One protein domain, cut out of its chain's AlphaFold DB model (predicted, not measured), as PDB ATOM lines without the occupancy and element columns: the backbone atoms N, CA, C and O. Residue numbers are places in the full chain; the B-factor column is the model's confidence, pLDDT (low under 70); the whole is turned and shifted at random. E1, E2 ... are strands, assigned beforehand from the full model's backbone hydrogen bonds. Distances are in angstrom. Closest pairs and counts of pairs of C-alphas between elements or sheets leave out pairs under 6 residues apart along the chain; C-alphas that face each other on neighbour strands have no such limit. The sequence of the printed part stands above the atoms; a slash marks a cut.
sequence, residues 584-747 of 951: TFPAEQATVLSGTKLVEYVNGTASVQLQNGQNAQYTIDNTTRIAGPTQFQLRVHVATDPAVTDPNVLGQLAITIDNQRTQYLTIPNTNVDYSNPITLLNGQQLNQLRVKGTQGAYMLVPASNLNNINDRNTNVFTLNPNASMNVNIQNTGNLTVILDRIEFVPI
ATOM      1  N   THR A 584      99.348 108.886 108.121       89.75
ATOM      2  CA  THR A 584      99.198 108.677 109.564       89.75
ATOM      3  C   THR A 584      99.652 109.909 110.338       89.75
ATOM      4  O   THR A 584     100.653 110.541 109.999       89.75
ATOM      5  N   PHE A 585      98.904 110.268 111.380       93.19
ATOM      6  CA  PHE A 585      99.212 111.414 112.232       93.19
ATOM      7  C   PHE A 585      99.124 111.012 113.712       93.19
ATOM      8  O   PHE A 585      98.042 110.626 114.173       93.19
ATOM      9  N   PRO A 586     100.229 111.105 114.473       95.31
ATOM     10  CA  PRO A 586     100.241 110.819 115.905       95.31
ATOM     11  C   PRO A 586      99.278 111.707 116.693       95.31
ATOM     12  O   PRO A 586      99.185 112.914 116.461       95.31
ATOM     13  N   ALA A 587      98.605 111.137 117.688       96.12
ATOM     14  CA  ALA A 587      97.665 111.867 118.528       96.12
ATOM     15  C   ALA A 587      98.333 112.932 119.392       96.12
ATOM     16  O   ALA A 587      97.760 113.999 119.611       96.12
ATOM     17  N   GLU A 588      99.576 112.692 119.808       95.25
ATOM     18  CA  GLU A 588     100.389 113.660 120.541       95.25
ATOM     19  C   GLU A 588     100.548 115.006 119.814       95.25
ATOM     20  O   GLU A 588     100.757 116.040 120.463       95.25
ATOM     21  N   GLN A 589     100.445 114.991 118.481       94.25
ATOM     22  CA  GLN A 589     100.599 116.167 117.633       94.25
ATOM     23  C   GLN A 589      99.308 116.968 117.437       94.25
ATOM     24  O   GLN A 589      99.321 117.951 116.692       94.25
ATOM     25  N   ALA A 590      98.217 116.618 118.123       94.44
ATOM     26  CA  ALA A 590      97.030 117.463 118.177       94.44
ATOM     27  C   ALA A 590      97.404 118.908 118.576       94.44
ATOM     28  O   ALA A 590      98.122 119.156 119.545       94.44
ATOM     29  N   THR A 591      96.927 119.864 117.785       91.50
ATOM     30  CA  THR A 591      97.160 121.309 117.944       91.50
ATOM     31  C   THR A 591      96.404 121.910 119.121       91.50
ATOM     32  O   THR A 591      96.916 122.806 119.787       91.50
ATOM     33  N   VAL A 592      95.210 121.388 119.408       93.06
ATOM     34  CA  VAL A 592      94.432 121.707 120.606       93.06
ATOM     35  C   VAL A 592      94.079 120.389 121.273       93.06
ATOM     36  O   VAL A 592      93.562 119.480 120.625       93.06
ATOM     37  N   LEU A 593      94.390 120.274 122.560       95.62
ATOM     38  CA  LEU A 593      94.205 119.048 123.316       95.62
ATOM     39  C   LEU A 593      93.618 119.363 124.691       95.62
ATOM     40  O   LEU A 593      94.192 120.150 125.441       95.62
ATOM     41  N   SER A 594      92.499 118.722 125.027       97.06
ATOM     42  CA  SER A 594      91.933 118.725 126.389       97.06
ATOM     43  C   SER A 594      92.131 117.397 127.131       97.06
ATOM     44  O   SER A 594      91.834 117.313 128.322       97.06
ATOM     45  N   GLY A 595      92.638 116.371 126.438       94.81
ATOM     46  CA  GLY A 595      93.057 115.094 127.015       94.81
ATOM     47  C   GLY A 595      94.433 115.122 127.684       94.81
ATOM     48  O   GLY A 595      95.123 116.140 127.705       94.81
ATOM     49  N   THR A 596      94.852 113.968 128.204       95.62
ATOM     50  CA  THR A 596      96.153 113.793 128.878       95.62
ATOM     51  C   THR A 596      97.104 112.976 128.012       95.62
ATOM     52  O   THR A 596      96.724 111.924 127.507       95.62
ATOM     53  N   LYS A 597      98.350 113.431 127.850       96.06
ATOM     54  CA  LYS A 597      99.395 112.662 127.158       96.06
ATOM     55  C   LYS A 597      99.943 111.565 128.067       96.06
ATOM     56  O   LYS A 597     100.180 111.802 129.249       96.06
ATOM     57  N   LEU A 598     100.157 110.385 127.503       95.62
ATOM     58  CA  LEU A 598     100.654 109.198 128.183       95.62
ATOM     59  C   LEU A 598     101.864 108.655 127.430       95.62
ATOM     60  O   LEU A 598     101.851 108.563 126.203       95.62
ATOM     61  N   VAL A 599     102.901 108.260 128.167       94.12
ATOM     62  CA  VAL A 599     104.046 107.569 127.570       94.12
ATOM     63  C   VAL A 599     103.580 106.238 126.989       94.12
ATOM     64  O   VAL A 599     102.933 105.445 127.681       94.12
ATOM     65  N   GLU A 600     103.934 105.998 125.729       94.56
ATOM     66  CA  GLU A 600     103.701 104.728 125.058       94.56
ATOM     67  C   GLU A 600     104.928 104.320 124.238       94.56
ATOM     68  O   GLU A 600     105.297 104.957 123.254       94.56
ATOM     69  N   TYR A 601     105.593 103.253 124.675       91.38
ATOM     70  CA  TYR A 601     106.889 102.852 124.128       91.38
ATOM     71  C   TYR A 601     106.762 102.072 122.816       91.38
ATOM     72  O   TYR A 601     107.612 102.212 121.942       91.38
ATOM     73  N   VAL A 602     105.711 101.260 122.666       88.94
ATOM     74  CA  VAL A 602     105.564 100.341 121.518       88.94
ATOM     75  C   VAL A 602     104.985 100.997 120.269       88.94
ATOM     76  O   VAL A 602     105.079 100.416 119.195       88.94
ATOM     77  N   ASN A 603     104.401 102.193 120.397       89.69
ATOM     78  CA  ASN A 603     103.790 102.912 119.277       89.69
ATOM     79  C   ASN A 603     104.692 104.021 118.707       89.69
ATOM     80  O   ASN A 603     104.348 104.641 117.704       89.69
ATOM     81  N   GLY A 604     105.844 104.295 119.331       88.69
ATOM     82  CA  GLY A 604     106.803 105.285 118.827       88.69
ATOM     83  C   GLY A 604     106.320 106.737 118.917       88.69
ATOM     84  O   GLY A 604     106.940 107.630 118.335       88.69
ATOM     85  N   THR A 605     105.232 106.979 119.650       92.94
ATOM     86  CA  THR A 605     104.604 108.285 119.893       92.94
ATOM     87  C   THR A 605     103.937 108.266 121.268       92.94
ATOM     88  O   THR A 605     103.592 107.187 121.757       92.94
ATOM     89  N   ALA A 606     103.747 109.418 121.923       96.25
ATOM     90  CA  ALA A 606     102.901 109.434 123.112       96.25
ATOM     91  C   ALA A 606     101.432 109.244 122.714       96.25
ATOM     92  O   ALA A 606     100.932 109.842 121.762       96.25
ATOM     93  N   SER A 607     100.710 108.452 123.497       96.81
ATOM     94  CA  SER A 607      99.268 108.308 123.324       96.81
ATOM     95  C   SER A 607      98.519 109.411 124.069       96.81
ATOM     96  O   SER A 607      99.043 110.058 124.975       96.81
ATOM     97  N   VAL A 608      97.267 109.639 123.693       97.81
ATOM     98  CA  VAL A 608      96.400 110.664 124.267       97.81
ATOM     99  C   VAL A 608      95.177 110.008 124.890       97.81
ATOM    100  O   VAL A 608      94.350 109.421 124.200       97.81
ATOM    101  N   GLN A 609      95.026 110.150 126.200       97.69
ATOM    102  CA  GLN A 609      93.832 109.734 126.920       97.69
ATOM    103  C   GLN A 609      92.733 110.791 126.797       97.69
ATOM    104  O   GLN A 609      92.916 111.939 127.209       97.69
ATOM    105  N   LEU A 610      91.584 110.373 126.274       98.25
ATOM    106  CA  LEU A 610      90.363 111.159 126.152       98.25
ATOM    107  C   LEU A 610      89.275 110.541 127.037       98.25
ATOM    108  O   LEU A 610      88.720 109.482 126.735       98.25
ATOM    109  N   GLN A 611      88.954 111.218 128.133       97.31
ATOM    110  CA  GLN A 611      87.756 110.970 128.937       97.31
ATOM    111  C   GLN A 611      86.517 111.555 128.245       97.31
ATOM    112  O   GLN A 611      86.635 112.324 127.287       97.31
ATOM    113  N   ASN A 612      85.324 111.216 128.737       97.12
ATOM    114  CA  ASN A 612      84.073 111.751 128.201       97.12
ATOM    115  C   ASN A 612      84.104 113.294 128.147       97.12
ATOM    116  O   ASN A 612      84.409 113.961 129.135       97.12
ATOM    117  N   GLY A 613      83.809 113.851 126.974       97.12
ATOM    118  CA  GLY A 613      83.802 115.281 126.685       97.12
ATOM    119  C   GLY A 613      85.148 115.853 126.237       97.12
ATOM    120  O   GLY A 613      85.155 116.937 125.651       97.12
ATOM    121  N   GLN A 614      86.265 115.149 126.445       98.25
ATOM    122  CA  GLN A 614      87.595 115.597 126.020       98.25
ATOM    123  C   GLN A 614      87.821 115.371 124.523       98.25
ATOM    124  O   GLN A 614      87.244 114.474 123.905       98.25
ATOM    125  N   ASN A 615      88.682 116.198 123.941       97.12
ATOM    126  CA  ASN A 615      88.964 116.244 122.515       97.12
ATOM    127  C   ASN A 615      90.458 116.364 122.190       97.12
ATOM    128  O   ASN A 615      91.267 116.826 123.002       97.12
ATOM    129  N   ALA A 616      90.777 115.955 120.965       97.56
ATOM    130  CA  ALA A 616      92.026 116.188 120.262       97.56
ATOM    131  C   ALA A 616      91.695 116.799 118.891       97.56
ATOM    132  O   ALA A 616      90.959 116.205 118.098       97.56
ATOM    133  N   GLN A 617      92.224 117.992 118.624       96.00
ATOM    134  CA  GLN A 617      92.020 118.713 117.372       96.00
ATOM    135  C   GLN A 617      93.337 118.886 116.619       96.00
ATOM    136  O   GLN A 617      94.332 119.352 117.174       96.00
ATOM    137  N   TYR A 618      93.323 118.583 115.329       95.00
ATOM    138  CA  TYR A 618      94.459 118.658 114.420       95.00
ATOM    139  C   TYR A 618      94.215 119.745 113.381       95.00
ATOM    140  O   TYR A 618      93.098 119.874 112.882       95.00
ATOM    141  N   THR A 619      95.273 120.454 113.004       92.44
ATOM    142  CA  THR A 619      95.317 121.259 111.782       92.44
ATOM    143  C   THR A 619      96.300 120.591 110.834       92.44
ATOM    144  O   THR A 619      97.486 120.480 111.153       92.44
ATOM    145  N   ILE A 620      95.794 120.102 109.704       91.62
ATOM    146  CA  ILE A 620      96.546 119.301 108.736       91.62
ATOM    147  C   ILE A 620      96.614 120.064 107.419       91.62
ATOM    148  O   ILE A 620      95.596 120.479 106.874       91.62
ATOM    149  N   ASP A 621      97.816 120.256 106.899       88.44
ATOM    150  CA  ASP A 621      98.047 120.876 105.605       88.44
ATOM    151  C   ASP A 621      97.803 119.869 104.472       88.44
ATOM    152  O   ASP A 621      98.516 118.873 104.325       88.44
ATOM    153  N   ASN A 622      96.778 120.142 103.667       82.94
ATOM    154  CA  ASN A 622      96.403 119.354 102.496       82.94
ATOM    155  C   ASN A 622      96.694 120.117 101.180       82.94
ATOM    156  O   ASN A 622      96.139 119.795 100.127       82.94
ATOM    157  N   THR A 623      97.549 121.151 101.220       76.75
ATOM    158  CA  THR A 623      97.925 121.954 100.038       76.75
ATOM    159  C   THR A 623      98.956 121.283  99.137       76.75
ATOM    160  O   THR A 623      98.971 121.525  97.933       76.75
ATOM    161  N   THR A 624      99.784 120.403  99.693       69.44
ATOM    162  CA  THR A 624     100.797 119.630  98.959       69.44
ATOM    163  C   THR A 624     100.228 118.379  98.294       69.44
ATOM    164  O   THR A 624     100.954 117.677  97.591       69.44
ATOM    165  N   ARG A 625      98.938 118.081  98.502       70.56
ATOM    166  CA  ARG A 625      98.292 116.902  97.928       70.56
ATOM    167  C   ARG A 625      98.148 117.074  96.415       70.56
ATOM    168  O   ARG A 625      97.377 117.907  95.942       70.56
ATOM    169  N   ILE A 626      98.852 116.237  95.657       56.88
ATOM    170  CA  ILE A 626      98.667 116.093  94.204       56.88
ATOM    171  C   ILE A 626      97.210 115.662  93.943       56.88
ATOM    172  O   ILE A 626      96.607 115.020  94.798       56.88
ATOM    173  N   ALA A 627      96.609 116.036  92.806       56.91
ATOM    174  CA  ALA A 627      95.217 115.723  92.447       56.91
ATOM    175  C   ALA A 627      94.907 114.208  92.530       56.91
ATOM    176  O   ALA A 627      95.022 113.480  91.552       56.91
ATOM    177  N   GLY A 628      94.538 113.742  93.723       60.91
ATOM    178  CA  GLY A 628      94.318 112.342  94.072       60.91
ATOM    179  C   GLY A 628      92.876 112.075  94.521       60.91
ATOM    180  O   GLY A 628      91.967 112.838  94.161       60.91
ATOM    181  N   PRO A 629      92.627 110.998  95.288       66.31
ATOM    182  CA  PRO A 629      91.291 110.677  95.778       66.31
ATOM    183  C   PRO A 629      90.719 111.835  96.602       66.31
ATOM    184  O   PRO A 629      91.424 112.544  97.320       66.31
ATOM    185  N   THR A 630      89.415 112.071  96.453       74.88
ATOM    186  CA  THR A 630      88.689 113.102  97.210       74.88
ATOM    187  C   THR A 630      88.024 112.525  98.450       74.88
ATOM    188  O   THR A 630      87.705 113.288  99.357       74.88
ATOM    189  N   GLN A 631      87.838 111.204  98.515       83.56
ATOM    190  CA  GLN A 631      87.221 110.501  99.634       83.56
ATOM    191  C   GLN A 631      88.250 109.669 100.394       83.56
ATOM    192  O   GLN A 631      89.035 108.934  99.799       83.56
ATOM    193  N   PHE A 632      88.211 109.778 101.717       87.00
ATOM    194  CA  PHE A 632      89.091 109.052 102.621       87.00
ATOM    195  C   PHE A 632      88.274 108.422 103.738       87.00
ATOM    196  O   PHE A 632      87.385 109.064 104.298       87.00
ATOM    197  N   GLN A 633      88.609 107.187 104.089       90.12
ATOM    198  CA  GLN A 633      88.205 106.610 105.358       90.12
ATOM    199  C   GLN A 633      89.169 107.115 106.425       90.12
ATOM    200  O   GLN A 633      90.382 106.950 106.293       90.12
ATOM    201  N   LEU A 634      88.634 107.713 107.484       93.56
ATOM    202  CA  LEU A 634      89.423 108.022 108.664       93.56
ATOM    203  C   LEU A 634      89.384 106.812 109.605       93.56
ATOM    204  O   LEU A 634      88.312 106.334 109.977       93.56
ATOM    205  N   ARG A 635      90.553 106.315 110.001       94.12
ATOM    206  CA  ARG A 635      90.714 105.281 111.029       94.12
ATOM    207  C   ARG A 635      91.427 105.858 112.240       94.12
ATOM    208  O   ARG A 635      92.112 106.875 112.151       94.12
ATOM    209  N   VAL A 636      91.274 105.194 113.370       96.44
ATOM    210  CA  VAL A 636      91.980 105.498 114.609       96.44
ATOM    211  C   VAL A 636      92.656 104.231 115.115       96.44
ATOM    212  O   VAL A 636      92.055 103.158 115.112       96.44
ATOM    213  N   HIS A 637      93.904 104.352 115.548       95.62
ATOM    214  CA  HIS A 637      94.583 103.310 116.309       95.62
ATOM    215  C   HIS A 637      94.418 103.646 117.791       95.62
ATOM    216  O   HIS A 637      94.818 104.726 118.237       95.62
ATOM    217  N   VAL A 638      93.738 102.778 118.537       96.38
ATOM    218  CA  VAL A 638      93.230 103.094 119.879       96.38
ATOM    219  C   VAL A 638      93.359 101.918 120.832       96.38
ATOM    220  O   VAL A 638      93.248 100.762 120.430       96.38
ATOM    221  N   ALA A 639      93.518 102.239 122.111       95.81
ATOM    222  CA  ALA A 639      93.255 101.361 123.238       95.81
ATOM    223  C   ALA A 639      92.102 101.931 124.089       95.81
ATOM    224  O   ALA A 639      91.669 103.073 123.917       95.81
ATOM    225  N   THR A 640      91.597 101.136 125.023       94.81
ATOM    226  CA  THR A 640      90.582 101.540 126.008       94.81
ATOM    227  C   THR A 640      91.073 101.241 127.415       94.81
ATOM    228  O   THR A 640      92.016 100.468 127.583       94.81
ATOM    229  N   ASP A 641      90.446 101.863 128.414       89.50
ATOM    230  CA  ASP A 641      90.837 101.744 129.824       89.50
ATOM    231  C   ASP A 641      91.096 100.282 130.248       89.50
ATOM    232  O   ASP A 641      90.147  99.489 130.263       89.50
ATOM    233  N   PRO A 642      92.342  99.916 130.620       85.25
ATOM    234  CA  PRO A 642      92.718  98.547 130.972       85.25
ATOM    235  C   PRO A 642      91.972  98.007 132.197       85.25
ATOM    236  O   PRO A 642      91.939  96.793 132.398       85.25
ATOM    237  N   ALA A 643      91.357  98.875 133.008       87.06
ATOM    238  CA  ALA A 643      90.522  98.463 134.130       87.06
ATOM    239  C   ALA A 643      89.145  97.922 133.702       87.06
ATOM    240  O   ALA A 643      88.490  97.234 134.488       87.06
ATOM    241  N   VAL A 644      88.687  98.209 132.479       86.62
ATOM    242  CA  VAL A 644      87.376  97.779 131.978       86.62
ATOM    243  C   VAL A 644      87.532  96.521 131.127       86.62
ATOM    244  O   VAL A 644      88.115  96.556 130.047       86.62
ATOM    245  N   THR A 645      86.958  95.405 131.577       83.75
ATOM    246  CA  THR A 645      87.048  94.096 130.898       83.75
ATOM    247  C   THR A 645      85.721  93.590 130.327       83.75
ATOM    248  O   THR A 645      85.702  92.549 129.675       83.75
ATOM    249  N   ASP A 646      84.611  94.301 130.547       83.38
ATOM    250  CA  ASP A 646      83.304  93.927 129.994       83.38
ATOM    251  C   ASP A 646      83.242  94.250 128.483       83.38
ATOM    252  O   ASP A 646      83.408  95.421 128.114       83.38
ATOM    253  N   PRO A 647      82.991  93.262 127.600       80.25
ATOM    254  CA  PRO A 647      82.858  93.479 126.155       80.25
ATOM    255  C   PRO A 647      81.691  94.378 125.747       80.25
ATOM    256  O   PRO A 647      81.711  94.933 124.650       80.25
ATOM    257  N   ASN A 648      80.671  94.524 126.595       83.50
ATOM    258  CA  ASN A 648      79.473  95.298 126.265       83.50
ATOM    259  C   ASN A 648      79.650  96.803 126.506       83.50
ATOM    260  O   ASN A 648      78.802  97.601 126.105       83.50
ATOM    261  N   VAL A 649      80.739  97.207 127.166       86.19
ATOM    262  CA  VAL A 649      81.062  98.616 127.393       86.19
ATOM    263  C   VAL A 649      81.841  99.133 126.189       86.19
ATOM    264  O   VAL A 649      83.006  98.799 126.003       86.19
ATOM    265  N   LEU A 650      81.193  99.952 125.363       89.56
ATOM    266  CA  LEU A 650      81.776 100.507 124.140       89.56
ATOM    267  C   LEU A 650      82.176 101.974 124.339       89.56
ATOM    268  O   LEU A 650      81.488 102.741 125.019       89.56
ATOM    269  N   GLY A 651      83.282 102.376 123.719       92.19
ATOM    270  CA  GLY A 651      83.650 103.779 123.549       92.19
ATOM    271  C   GLY A 651      82.957 104.396 122.336       92.19
ATOM    272  O   GLY A 651      82.458 103.693 121.456       92.19
ATOM    273  N   GLN A 652      82.936 105.727 122.266       96.00
ATOM    274  CA  GLN A 652      82.382 106.442 121.118       96.00
ATOM    275  C   GLN A 652      83.185 107.709 120.836       96.00
ATOM    276  O   GLN A 652      83.276 108.594 121.683       96.00
ATOM    277  N   LEU A 653      83.730 107.818 119.626       97.69
ATOM    278  CA  LEU A 653      84.408 109.020 119.152       97.69
ATOM    279  C   LEU A 653      83.520 109.764 118.155       97.69
ATOM    280  O   LEU A 653      83.082 109.192 117.160       97.69
ATOM    281  N   ALA A 654      83.277 111.045 118.404       97.38
ATOM    282  CA  ALA A 654      82.671 111.966 117.454       97.38
ATOM    283  C   ALA A 654      83.780 112.646 116.642       97.38
ATOM    284  O   ALA A 654      84.668 113.282 117.212       97.38
ATOM    285  N   ILE A 655      83.738 112.505 115.318       97.50
ATOM    286  CA  ILE A 655      84.794 112.935 114.396       97.50
ATOM    287  C   ILE A 655      84.212 113.942 113.410       97.50
ATOM    288  O   ILE A 655      83.229 113.663 112.725       97.50
ATOM    289  N   THR A 656      84.807 115.132 113.358       95.69
ATOM    290  CA  THR A 656      84.357 116.253 112.519       95.69
ATOM    291  C   THR A 656      85.542 116.816 111.740       95.69
ATOM    292  O   THR A 656      86.575 117.093 112.344       95.69
ATOM    293  N   ILE A 657      85.400 117.010 110.426       93.31
ATOM    294  CA  ILE A 657      86.432 117.609 109.560       93.31
ATOM    295  C   ILE A 657      85.868 118.885 108.934       93.31
ATOM    296  O   ILE A 657      84.793 118.823 108.356       93.31
ATOM    297  N   ASP A 658      86.542 120.031 109.058       86.56
ATOM    298  CA  ASP A 658      86.170 121.320 108.431       86.56
ATOM    299  C   ASP A 658      84.700 121.741 108.599       86.56
ATOM    300  O   ASP A 658      84.078 122.290 107.689       86.56
ATOM    301  N   ASN A 659      84.117 121.478 109.771       77.56
ATOM    302  CA  ASN A 659      82.692 121.707 110.055       77.56
ATOM    303  C   ASN A 659      81.730 120.952 109.114       77.56
ATOM    304  O   ASN A 659      80.551 121.295 109.018       77.56
ATOM    305  N   GLN A 660      82.208 119.911 108.429       81.25
ATOM    306  CA  GLN A 660      81.355 118.921 107.782       81.25
ATOM    307  C   GLN A 660      80.531 118.158 108.829       81.25
ATOM    308  O   GLN A 660      80.681 118.326 110.040       81.25
ATOM    309  N   ARG A 661      79.649 117.274 108.357       86.19
ATOM    310  CA  ARG A 661      78.855 116.397 109.220       86.19
ATOM    311  C   ARG A 661      79.757 115.582 110.157       86.19
ATOM    312  O   ARG A 661      80.618 114.839 109.693       86.19
ATOM    313  N   THR A 662      79.483 115.658 111.458       92.75
ATOM    314  CA  THR A 662      80.085 114.783 112.470       92.75
ATOM    315  C   THR A 662      79.677 113.330 112.237       92.75
ATOM    316  O   THR A 662      78.486 113.026 112.104       92.75
ATOM    317  N   GLN A 663      80.656 112.431 112.211       94.06
ATOM    318  CA  GLN A 663      80.439 110.985 112.191       94.06
ATOM    319  C   GLN A 663      80.813 110.389 113.544       94.06
ATOM    320  O   GLN A 663      81.710 110.885 114.221       94.06
ATOM    321  N   TYR A 664      80.098 109.342 113.946       93.94
ATOM    322  CA  TYR A 664      80.322 108.662 115.217       93.94
ATOM    323  C   TYR A 664      80.967 107.310 114.954       93.94
ATOM    324  O   TYR A 664      80.396 106.469 114.257       93.94
ATOM    325  N   LEU A 665      82.143 107.105 115.532       93.88
ATOM    326  CA  LEU A 665      82.880 105.858 115.473       93.88
ATOM    327  C   LEU A 665      82.733 105.123 116.806       93.88
ATOM    328  O   LEU A 665      83.083 105.653 117.861       93.88
ATOM    329  N   THR A 666      82.200 103.905 116.758       92.19
ATOM    330  CA  THR A 666      82.075 103.048 117.945       92.19
ATOM    331  C   THR A 666      83.393 102.326 118.179       92.19
ATOM    332  O   THR A 666      83.909 101.682 117.268       92.19
ATOM    333  N   ILE A 667      83.930 102.434 119.392       92.38
ATOM    334  CA  ILE A 667      85.201 101.824 119.784       92.38
ATOM    335  C   ILE A 667      84.903 100.574 120.620       92.38
ATOM    336  O   ILE A 667      84.322 100.706 121.701       92.38
ATOM    337  N   PRO A 668      85.263  99.365 120.157       89.00
ATOM    338  CA  PRO A 668      85.129  98.164 120.973       89.00
ATOM    339  C   PRO A 668      86.046  98.242 122.197       89.00
ATOM    340  O   PRO A 668      87.099  98.879 122.151       89.00
ATOM    341  N   ASN A 669      85.668  97.570 123.288       88.38
ATOM    342  CA  ASN A 669      86.566  97.423 124.429       88.38
ATOM    343  C   ASN A 669      87.785  96.603 123.999       88.38
ATOM    344  O   ASN A 669      87.678  95.399 123.769       88.38
ATOM    345  N   THR A 670      88.936  97.255 123.904       89.00
ATOM    346  CA  THR A 670      90.166  96.677 123.365       89.00
ATOM    347  C   THR A 670      90.848  95.708 124.328       89.00
ATOM    348  O   THR A 670      91.750  94.981 123.910       89.00
ATOM    349  N   ASN A 671      90.423  95.642 125.595       82.56
ATOM    350  CA  ASN A 671      90.969  94.718 126.595       82.56
ATOM    351  C   ASN A 671      90.343  93.324 126.532       82.56
ATOM    352  O   ASN A 671      90.898  92.376 127.089       82.56
ATOM    353  N   VAL A 672      89.240  93.170 125.803       75.50
ATOM    354  CA  VAL A 672      88.632  91.866 125.547       75.50
ATOM    355  C   VAL A 672      89.398  91.130 124.457       75.50
ATOM    356  O   VAL A 672      89.808  91.709 123.450       75.50
ATOM    357  N   ASP A 673      89.606  89.833 124.667       68.56
ATOM    358  CA  ASP A 673      90.209  88.976 123.662       68.56
ATOM    359  C   ASP A 673      89.180  88.507 122.624       68.56
ATOM    360  O   ASP A 673      88.394  87.587 122.861       68.56
ATOM    361  N   TYR A 674      89.194  89.163 121.463       61.47
ATOM    362  CA  TYR A 674      88.383  88.798 120.297       61.47
ATOM    363  C   TYR A 674      89.055  87.748 119.398       61.47
ATOM    364  O   TYR A 674      88.480  87.368 118.383       61.47
ATOM    365  N   SER A 675      90.249  87.247 119.756       51.62
ATOM    366  CA  SER A 675      90.918  86.174 118.998       51.62
ATOM    367  C   SER A 675      90.190  84.827 119.097       51.62
ATOM    368  O   SER A 675      90.398  83.941 118.268       51.62
ATOM    369  N   ASN A 676      89.297  84.675 120.082       47.72
ATOM    370  CA  ASN A 676      88.406  83.532 120.181       47.72
ATOM    371  C   ASN A 676      87.159  83.766 119.300       47.72
ATOM    372  O   ASN A 676      86.417  84.717 119.561       47.72
ATOM    373  N   PRO A 677      86.861  82.896 118.312       41.91
ATOM    374  CA  PRO A 677      85.738  83.056 117.376       41.91
ATOM    375  C   PRO A 677      84.339  83.128 118.020       41.91
ATOM    376  O   PRO A 677      83.359  83.349 117.310       41.91
ATOM    377  N   ILE A 678      84.227  82.938 119.339       37.97
ATOM    378  CA  ILE A 678      82.978  82.994 120.110       37.97
ATOM    379  C   ILE A 678      82.579  84.443 120.467       37.97
ATOM    380  O   ILE A 678      81.391  84.724 120.634       37.97
ATOM    381  N   THR A 679      83.527  85.383 120.554       41.09
ATOM    382  CA  THR A 679      83.244  86.760 120.997       41.09
ATOM    383  C   THR A 679      82.862  87.643 119.804       41.09
ATOM    384  O   THR A 679      83.687  88.355 119.239       41.09
ATOM    385  N   LEU A 680      81.598  87.576 119.384       44.94
ATOM    386  CA  LEU A 680      81.062  88.385 118.284       44.94
ATOM    387  C   LEU A 680      80.675  89.786 118.781       44.94
ATOM    388  O   LEU A 680      79.807  89.913 119.643       44.94
ATOM    389  N   LEU A 681      81.228  90.844 118.182       47.47
ATOM    390  CA  LEU A 681      80.644  92.185 118.287       47.47
ATOM    391  C   LEU A 681      79.569  92.290 117.193       47.47
ATOM    392  O   LEU A 681      79.885  92.237 116.006       47.47
ATOM    393  N   ASN A 682      78.288  92.363 117.567       48.06
ATOM    394  CA  ASN A 682      77.152  92.431 116.625       48.06
ATOM    395  C   ASN A 682      77.104  91.307 115.561       48.06
ATOM    396  O   ASN A 682      76.631  91.523 114.448       48.06
ATOM    397  N   GLY A 683      77.581  90.101 115.881       43.38
ATOM    398  CA  GLY A 683      77.515  88.955 114.964       43.38
ATOM    399  C   GLY A 683      78.637  88.867 113.919       43.38
ATOM    400  O   GLY A 683      78.588  87.964 113.088       43.38
ATOM    401  N   GLN A 684      79.649  89.745 113.955       47.66
ATOM    402  CA  GLN A 684      80.814  89.680 113.060       47.66
ATOM    403  C   GLN A 684      82.068  89.172 113.792       47.66
ATOM    404  O   GLN A 684      82.372  89.618 114.900       47.66
ATOM    405  N   GLN A 685      82.799  88.233 113.175       50.59
ATOM    406  CA  GLN A 685      84.120  87.806 113.644       50.59
ATOM    407  C   GLN A 685      85.128  88.940 113.428       50.59
ATOM    408  O   GLN A 685      85.409  89.323 112.294       50.59
ATOM    409  N   LEU A 686      85.697  89.458 114.515       53.25
ATOM    410  CA  LEU A 686      86.763  90.454 114.468       53.25
ATOM    411  C   LEU A 686      88.117  89.746 114.570       53.25
ATOM    412  O   LEU A 686      88.672  89.602 115.653       53.25
ATOM    413  N   ASN A 687      88.689  89.323 113.441       62.34
ATOM    414  CA  ASN A 687      90.093  88.889 113.383       62.34
ATOM    415  C   ASN A 687      91.028  90.117 113.423       62.34
ATOM    416  O   ASN A 687      91.797  90.333 112.495       62.34
ATOM    417  N   GLN A 688      90.899  90.991 114.421       73.81
ATOM    418  CA  GLN A 688      91.640  92.255 114.488       73.81
ATOM    419  C   GLN A 688      93.024  92.056 115.111       73.81
ATOM    420  O   GLN A 688      93.161  91.420 116.159       73.81
ATOM    421  N   LEU A 689      94.049  92.642 114.489       83.44
ATOM    422  CA  LEU A 689      95.386  92.714 115.068       83.44
ATOM    423  C   LEU A 689      95.349  93.533 116.369       83.44
ATOM    424  O   LEU A 689      94.775  94.622 116.416       83.44
ATOM    425  N   ARG A 690      95.976  93.002 117.425       86.88
ATOM    426  CA  ARG A 690      96.114  93.660 118.730       86.88
ATOM    427  C   ARG A 690      97.576  93.735 119.134       86.88
ATOM    428  O   ARG A 690      98.255  92.707 119.180       86.88
ATOM    429  N   VAL A 691      98.035  94.928 119.488       89.88
ATOM    430  CA  VAL A 691      99.392  95.162 119.991       89.88
ATOM    431  C   VAL A 691      99.327  95.593 121.444       89.88
ATOM    432  O   VAL A 691      98.669  96.572 121.787       89.88
ATOM    433  N   LYS A 692      99.999  94.849 122.322       88.50
ATOM    434  CA  LYS A 692     100.083  95.205 123.738       88.50
ATOM    435  C   LYS A 692     101.006  96.409 123.908       88.50
ATOM    436  O   LYS A 692     102.183  96.316 123.571       88.50
ATOM    437  N   GLY A 693     100.490  97.480 124.496       91.38
ATOM    438  CA  GLY A 693     101.279  98.610 124.970       91.38
ATOM    439  C   GLY A 693     101.161  98.827 126.473       91.38
ATOM    440  O   GLY A 693     100.624  98.003 127.218       91.38
ATOM    441  N   THR A 694     101.690  99.962 126.909       91.38
ATOM    442  CA  THR A 694     101.732 100.408 128.304       91.38
ATOM    443  C   THR A 694     100.338 100.725 128.821       91.38
ATOM    444  O   THR A 694     100.011 100.380 129.955       91.38
ATOM    445  N   GLN A 695      99.514 101.357 127.983       92.56
ATOM    446  CA  GLN A 695      98.193 101.841 128.387       92.56
ATOM    447  C   GLN A 695      97.055 100.851 128.092       92.56
ATOM    448  O   GLN A 695      95.927 101.078 128.513       92.56
ATOM    449  N   GLY A 696      97.327  99.756 127.380       91.12
ATOM    450  CA  GLY A 696      96.325  98.763 126.996       91.12
ATOM    451  C   GLY A 696      96.708  98.027 125.714       91.12
ATOM    452  O   GLY A 696      97.814  98.187 125.194       91.12
ATOM    453  N   ALA A 697      95.797  97.204 125.200       90.44
ATOM    454  CA  ALA A 697      95.950  96.619 123.871       90.44
ATOM    455  C   ALA A 697      95.411  97.592 122.816       90.44
ATOM    456  O   ALA A 697      94.244  97.985 122.882       90.44
ATOM    457  N   TYR A 698      96.257  97.970 121.863       93.88
ATOM    458  CA  TYR A 698      95.908  98.846 120.755       93.88
ATOM    459  C   TYR A 698      95.412  98.048 119.558       93.88
ATOM    460  O   TYR A 698      95.911  96.955 119.277       93.88
ATOM    461  N   MET A 699      94.433  98.612 118.858       91.69
ATOM    462  CA  MET A 699      93.874  98.060 117.633       91.69
ATOM    463  C   MET A 699      93.356  99.164 116.710       91.69
ATOM    464  O   MET A 699      93.108 100.292 117.142       91.69
ATOM    465  N   LEU A 700      93.179  98.829 115.434       91.69
ATOM    466  CA  LEU A 700      92.702  99.751 114.408       91.69
ATOM    467  C   LEU A 700      91.169  99.735 114.298       91.69
ATOM    468  O   LEU A 700      90.548  98.669 114.252       91.69
ATOM    469  N   VAL A 701      90.552 100.919 114.246       91.31
ATOM    470  CA  VAL A 701      89.094 101.097 114.181       91.31
ATOM    471  C   VAL A 701      88.724 102.193 113.161       91.31
ATOM    472  O   VAL A 701      89.258 103.295 113.257       91.31
ATOM    473  N   PRO A 702      87.791 101.963 112.215       87.12
ATOM    474  CA  PRO A 702      87.226 100.661 111.871       87.12
ATOM    475  C   PRO A 702      88.324  99.731 111.331       87.12
ATOM    476  O   PRO A 702      89.282 100.194 110.713       87.12
ATOM    477  N   ALA A 703      88.194  98.427 111.574       76.50
ATOM    478  CA  ALA A 703      89.096  97.463 110.952       76.50
ATOM    479  C   ALA A 703      88.736  97.230 109.489       76.50
ATOM    480  O   ALA A 703      87.579  97.390 109.091       76.50
ATOM    481  N   SER A 704      89.725  96.793 108.713       73.44
ATOM    482  CA  SER A 704      89.490  96.316 107.358       73.44
ATOM    483  C   SER A 704      88.595  95.075 107.364       73.44
ATOM    484  O   SER A 704      88.768  94.157 108.172       73.44
ATOM    485  N   ASN A 705      87.633  95.034 106.439       66.56
ATOM    486  CA  ASN A 705      86.774  93.873 106.238       66.56
ATOM    487  C   ASN A 705      87.577  92.755 105.548       66.56
ATOM    488  O   ASN A 705      88.001  92.902 104.405       66.56
ATOM    489  N   LEU A 706      87.761  91.627 106.240       60.72
ATOM    490  CA  LEU A 706      88.498  90.462 105.729       60.72
ATOM    491  C   LEU A 706      87.907  89.880 104.442       60.72
ATOM    492  O   LEU A 706      88.643  89.358 103.610       60.72
ATOM    493  N   ASN A 707      86.586  89.959 104.287       55.91
ATOM    494  CA  ASN A 707      85.884  89.398 103.136       55.91
ATOM    495  C   ASN A 707      85.872  90.370 101.949       55.91
ATOM    496  O   ASN A 707      85.548  89.971 100.831       55.91
ATOM    497  N   ASN A 708      86.187  91.649 102.184       58.94
ATOM    498  CA  ASN A 708      86.269  92.671 101.149       58.94
ATOM    499  C   ASN A 708      87.114  93.864 101.627       58.94
ATOM    500  O   ASN A 708      86.592  94.808 102.217       58.94
ATOM    501  N   ILE A 709      88.412  93.857 101.318       56.03
ATOM    502  CA  ILE A 709      89.375  94.906 101.718       56.03
ATOM    503  C   ILE A 709      88.988  96.297 101.158       56.03
ATOM    504  O   ILE A 709      89.388  97.335 101.700       56.03
ATOM    505  N   ASN A 710      88.153  96.329 100.113       57.53
ATOM    506  CA  ASN A 710      87.645  97.548  99.483       57.53
ATOM    507  C   ASN A 710      86.327  98.058 100.099       57.53
ATOM    508  O   ASN A 710      85.880  99.151  99.756       57.53
ATOM    509  N   ASP A 711      85.696  97.310 101.012       63.81
ATOM    510  CA  ASP A 711      84.465  97.727 101.693       63.81
ATOM    511  C   ASP A 711      84.764  98.763 102.789       63.81
ATOM    512  O   ASP A 711      84.874  98.460 103.979       63.81
ATOM    513  N   ARG A 712      84.937 100.018 102.362       71.75
ATOM    514  CA  ARG A 712      85.261 101.173 103.214       71.75
ATOM    515  C   ARG A 712      84.080 102.131 103.307       71.75
ATOM    516  O   ARG A 712      84.128 103.244 102.798       71.75
ATOM    517  N   ASN A 713      82.995 101.685 103.931       72.00
ATOM    518  CA  ASN A 713      81.735 102.438 104.001       72.00
ATOM    519  C   ASN A 713      81.522 103.215 105.321       72.00
ATOM    520  O   ASN A 713      80.596 104.021 105.421       72.00
ATOM    521  N   THR A 714      82.380 103.013 106.324       79.25
ATOM    522  CA  THR A 714      82.300 103.681 107.632       79.25
ATOM    523  C   THR A 714      83.340 104.786 107.771       79.25
ATOM    524  O   THR A 714      84.471 104.644 107.309       79.25
ATOM    525  N   ASN A 715      82.963 105.871 108.458       88.00
ATOM    526  CA  ASN A 715      83.835 107.002 108.790       88.00
ATOM    527  C   ASN A 715      84.514 107.655 107.568       88.00
ATOM    528  O   ASN A 715      85.719 107.920 107.565       88.00
ATOM    529  N   VAL A 716      83.733 107.871 106.504       89.44
ATOM    530  CA  VAL A 716      84.203 108.348 105.194       89.44
ATOM    531  C   VAL A 716      83.982 109.845 105.041       89.44
ATOM    532  O   VAL A 716      82.848 110.310 105.129       89.44
ATOM    533  N   PHE A 717      85.032 110.595 104.724       88.75
ATOM    534  CA  PHE A 717      84.977 112.044 104.543       88.75
ATOM    535  C   PHE A 717      85.448 112.455 103.154       88.75
ATOM    536  O   PHE A 717      86.318 111.820 102.561       88.75
ATOM    537  N   THR A 718      84.885 113.548 102.637       86.38
ATOM    538  CA  THR A 718      85.370 114.183 101.407       86.38
ATOM    539  C   THR A 718      86.294 115.337 101.767       86.38
ATOM    540  O   THR A 718      85.868 116.290 102.411       86.38
ATOM    541  N   LEU A 719      87.557 115.262 101.356       84.75
ATOM    542  CA  LEU A 719      88.582 116.246 101.696       84.75
ATOM    543  C   LEU A 719      88.795 117.234 100.546       84.75
ATOM    544  O   LEU A 719      89.140 116.829  99.428       84.75
ATOM    545  N   ASN A 720      88.654 118.530 100.835       76.00
ATOM    546  CA  ASN A 720      88.887 119.593  99.861       76.00
ATOM    547  C   ASN A 720      90.392 119.698  99.537       76.00
ATOM    548  O   ASN A 720      91.177 119.936 100.460       76.00
ATOM    549  N   PRO A 721      90.826 119.499  98.277       68.69
ATOM    550  CA  PRO A 721      92.220 119.735  97.909       68.69
ATOM    551  C   PRO A 721      92.588 121.215  98.099       68.69
ATOM    552  O   PRO A 721      91.746 122.093  97.926       68.69
ATOM    553  N   ASN A 722      93.863 121.500  98.372       69.19
ATOM    554  CA  ASN A 722      94.430 122.858  98.352       69.19
ATOM    555  C   ASN A 722      94.061 123.784  99.528       69.19
ATOM    556  O   ASN A 722      94.168 125.002  99.399       69.19
ATOM    557  N   ALA A 723      93.670 123.242 100.683       78.38
ATOM    558  CA  ALA A 723      93.487 124.022 101.909       78.38
ATOM    559  C   ALA A 723      93.951 123.232 103.137       78.38
ATOM    560  O   ALA A 723      93.895 122.007 103.135       78.38
ATOM    561  N   SER A 724      94.391 123.915 104.195       86.75
ATOM    562  CA  SER A 724      94.550 123.263 105.498       86.75
ATOM    563  C   SER A 724      93.179 122.879 106.056       86.75
ATOM    564  O   SER A 724      92.228 123.653 105.938       86.75
ATOM    565  N   MET A 725      93.098 121.709 106.682       90.19
ATOM    566  CA  MET A 725      91.876 121.151 107.251       90.19
ATOM    567  C   MET A 725      91.978 121.003 108.766       90.19
ATOM    568  O   MET A 725      93.038 120.675 109.306       90.19
ATOM    569  N   ASN A 726      90.862 121.210 109.456       92.81
ATOM    570  CA  ASN A 726      90.727 121.004 110.888       92.81
ATOM    571  C   ASN A 726      89.974 119.707 111.164       92.81
ATOM    572  O   ASN A 726      88.821 119.556 110.765       92.81
ATOM    573  N   VAL A 727      90.608 118.794 111.893       95.75
ATOM    574  CA  VAL A 727      90.016 117.524 112.325       95.75
ATOM    575  C   VAL A 727      89.804 117.595 113.826       95.75
ATOM    576  O   VAL A 727      90.764 117.776 114.560       95.75
ATOM    577  N   ASN A 728      88.571 117.447 114.296       97.25
ATOM    578  CA  ASN A 728      88.243 117.371 115.716       97.25
ATOM    579  C   ASN A 728      87.750 115.965 116.060       97.25
ATOM    580  O   ASN A 728      86.789 115.485 115.455       97.25
ATOM    581  N   ILE A 729      88.386 115.339 117.046       98.12
ATOM    582  CA  ILE A 729      88.005 114.039 117.597       98.12
ATOM    583  C   ILE A 729      87.653 114.238 119.062       98.12
ATOM    584  O   ILE A 729      88.502 114.642 119.852       98.12
ATOM    585  N   GLN A 730      86.414 113.936 119.432       97.94
ATOM    586  CA  GLN A 730      85.922 114.055 120.801       97.94
ATOM    587  C   GLN A 730      85.432 112.703 121.308       97.94
ATOM    588  O   GLN A 730      84.652 112.038 120.628       97.94
ATOM    589  N   ASN A 731      85.831 112.308 122.517       98.25
ATOM    590  CA  ASN A 731      85.200 111.168 123.169       98.25
ATOM    591  C   ASN A 731      83.827 111.588 123.708       98.25
ATOM    592  O   ASN A 731      83.719 112.493 124.530       98.25
ATOM    593  N   THR A 732      82.781 110.936 123.219       97.19
ATOM    594  CA  THR A 732      81.378 111.146 123.622       97.19
ATOM    595  C   THR A 732      80.817 109.944 124.382       97.19
ATOM    596  O   THR A 732      79.716 110.009 124.926       97.19
ATOM    597  N   GLY A 733      81.580 108.847 124.437       93.62
ATOM    598  CA  GLY A 733      81.253 107.659 125.209       93.62
ATOM    599  C   GLY A 733      81.727 107.757 126.658       93.62
ATOM    600  O   GLY A 733      82.547 108.595 127.026       93.62
ATOM    601  N   ASN A 734      81.221 106.847 127.492       90.38
ATOM    602  CA  ASN A 734      81.621 106.749 128.901       90.38
ATOM    603  C   ASN A 734      82.947 106.001 129.097       90.38
ATOM    604  O   ASN A 734      83.595 106.174 130.125       90.38
ATOM    605  N   LEU A 735      83.340 105.161 128.135       94.38
ATOM    606  CA  LEU A 735      84.619 104.463 128.168       94.38
ATOM    607  C   LEU A 735      85.739 105.426 127.776       94.38
ATOM    608  O   LEU A 735      85.684 106.052 126.716       94.38
ATOM    609  N   THR A 736      86.764 105.527 128.617       96.31
ATOM    610  CA  THR A 736      87.979 106.280 128.295       96.31
ATOM    611  C   THR A 736      88.662 105.659 127.079       96.31
ATOM    612  O   THR A 736      88.935 104.456 127.058       96.31
ATOM    613  N   VAL A 737      88.961 106.493 126.083       97.50
ATOM    614  CA  VAL A 737      89.673 106.094 124.864       97.50
ATOM    615  C   VAL A 737      91.099 106.620 124.936       97.50
ATOM    616  O   VAL A 737      91.319 107.791 125.236       97.50
ATOM    617  N   ILE A 738      92.068 105.759 124.656       98.06
ATOM    618  CA  ILE A 738      93.485 106.102 124.560       98.06
ATOM    619  C   ILE A 738      93.846 106.084 123.076       98.06
ATOM    620  O   ILE A 738      93.948 105.027 122.460       98.06
ATOM    621  N   LEU A 739      93.968 107.268 122.486       97.88
ATOM    622  CA  LEU A 739      94.238 107.471 121.069       97.88
ATOM    623  C   LEU A 739      95.748 107.493 120.816       97.88
ATOM    624  O   LEU A 739      96.451 108.321 121.386       97.88
ATOM    625  N   ASP A 740      96.236 106.609 119.949       97.44
ATOM    626  CA  ASP A 740      97.637 106.592 119.514       97.44
ATOM    627  C   ASP A 740      97.845 107.477 118.281       97.44
ATOM    628  O   ASP A 740      98.612 108.435 118.308       97.44
ATOM    629  N   ARG A 741      97.106 107.205 117.202       95.94
ATOM    630  CA  ARG A 741      97.193 107.947 115.936       95.94
ATOM    631  C   ARG A 741      95.882 107.904 115.160       95.94
ATOM    632  O   ARG A 741      95.027 107.048 115.401       95.94
ATOM    633  N   ILE A 742      95.757 108.817 114.204       96.56
ATOM    634  CA  ILE A 742      94.692 108.833 113.198       96.56
ATOM    635  C   ILE A 742      95.281 108.492 111.834       96.56
ATOM    636  O   ILE A 742      96.436 108.821 111.559       96.56
ATOM    637  N   GLU A 743      94.497 107.851 110.976       94.31
ATOM    638  CA  GLU A 743      94.938 107.446 109.645       94.31
ATOM    639  C   GLU A 743      93.912 107.837 108.585       94.31
ATOM    640  O   GLU A 743      92.718 107.605 108.763       94.31
ATOM    641  N   PHE A 744      94.376 108.401 107.472       91.31
ATOM    642  CA  PHE A 744      93.560 108.662 106.292       91.31
ATOM    643  C   PHE A 744      93.899 107.638 105.228       91.31
ATOM    644  O   PHE A 744      94.992 107.647 104.662       91.31
ATOM    645  N   VAL A 745      92.934 106.772 104.949       87.00
ATOM    646  CA  VAL A 745      93.054 105.742 103.926       87.00
ATOM    647  C   VAL A 745      92.271 106.203 102.707       87.00
ATOM    648  O   VAL A 745      91.066 106.449 102.830       87.00
ATOM    649  N   PRO A 746      92.906 106.342 101.539       81.31
ATOM    650  CA  PRO A 746      92.206 106.724 100.331       81.31
ATOM    651  C   PRO A 746      91.154 105.668 100.033       81.31
ATOM    652  O   PRO A 746      91.425 104.467 100.062       81.31
ATOM    653  N   ILE A 747      89.928 106.101  99.773       76.69
ATOM    654  CA  ILE A 747      88.934 105.217  99.177       76.69
ATOM    655  C   ILE A 747      89.217 105.306  97.691       76.69
ATOM    656  O   ILE A 747      88.624 106.105  96.965       76.69
TER     657      ILE A 747
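AT A GLANCE: This is residues 584 to 747 of the 951 residues of the protein "Cry21a" of Bacillus thuringiensis (UniProt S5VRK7). With little regular structure, the domain is a sandwich of two strongly twisted sheets, E1, E2, E3, E5, E8, E9, E11 facing E4-E10-E6-E7, with long loops. The 164 printed residues hold eleven named strands, E1 to E11 in chain order, both sheets antiparallel, the first branched; the class is all strand, with 65 residues in named elements. It is compact, radius of gyration of the C-alphas 15.5 A, spanning 46 by 37 by 27 A.

IN THESE COORDINATES: E1 is residues 584 to 586, from C-alpha 584 at (99.198, 108.677, 109.564); E2 596 to 598; E3 607 to 610; E4 615 to 621; E5 631 to 640, 28.1 A; E6 651 to 657; E7 663 to 667; E8 697 to 701; E9 716 to 718; E10 724 to 731; E11 737 to 746, 24.7 A, to C-alpha 746 at (92.206, 106.724, 100.331).

HOW THE PARTS SIT: E1 and E3 lie on one side of E11, E5 on the other: N 585 and O 742, 2.9 A; N 608 and O 739, 2.8 A; N 635 and O 743, 2.8 A. E11 bends by 68 degrees at residue 740.

THE WHOLE: The printed part has no cut. Links E7 to E8 and E8 to E9 are long. Residues 673 to 687 are among those under pLDDT 70.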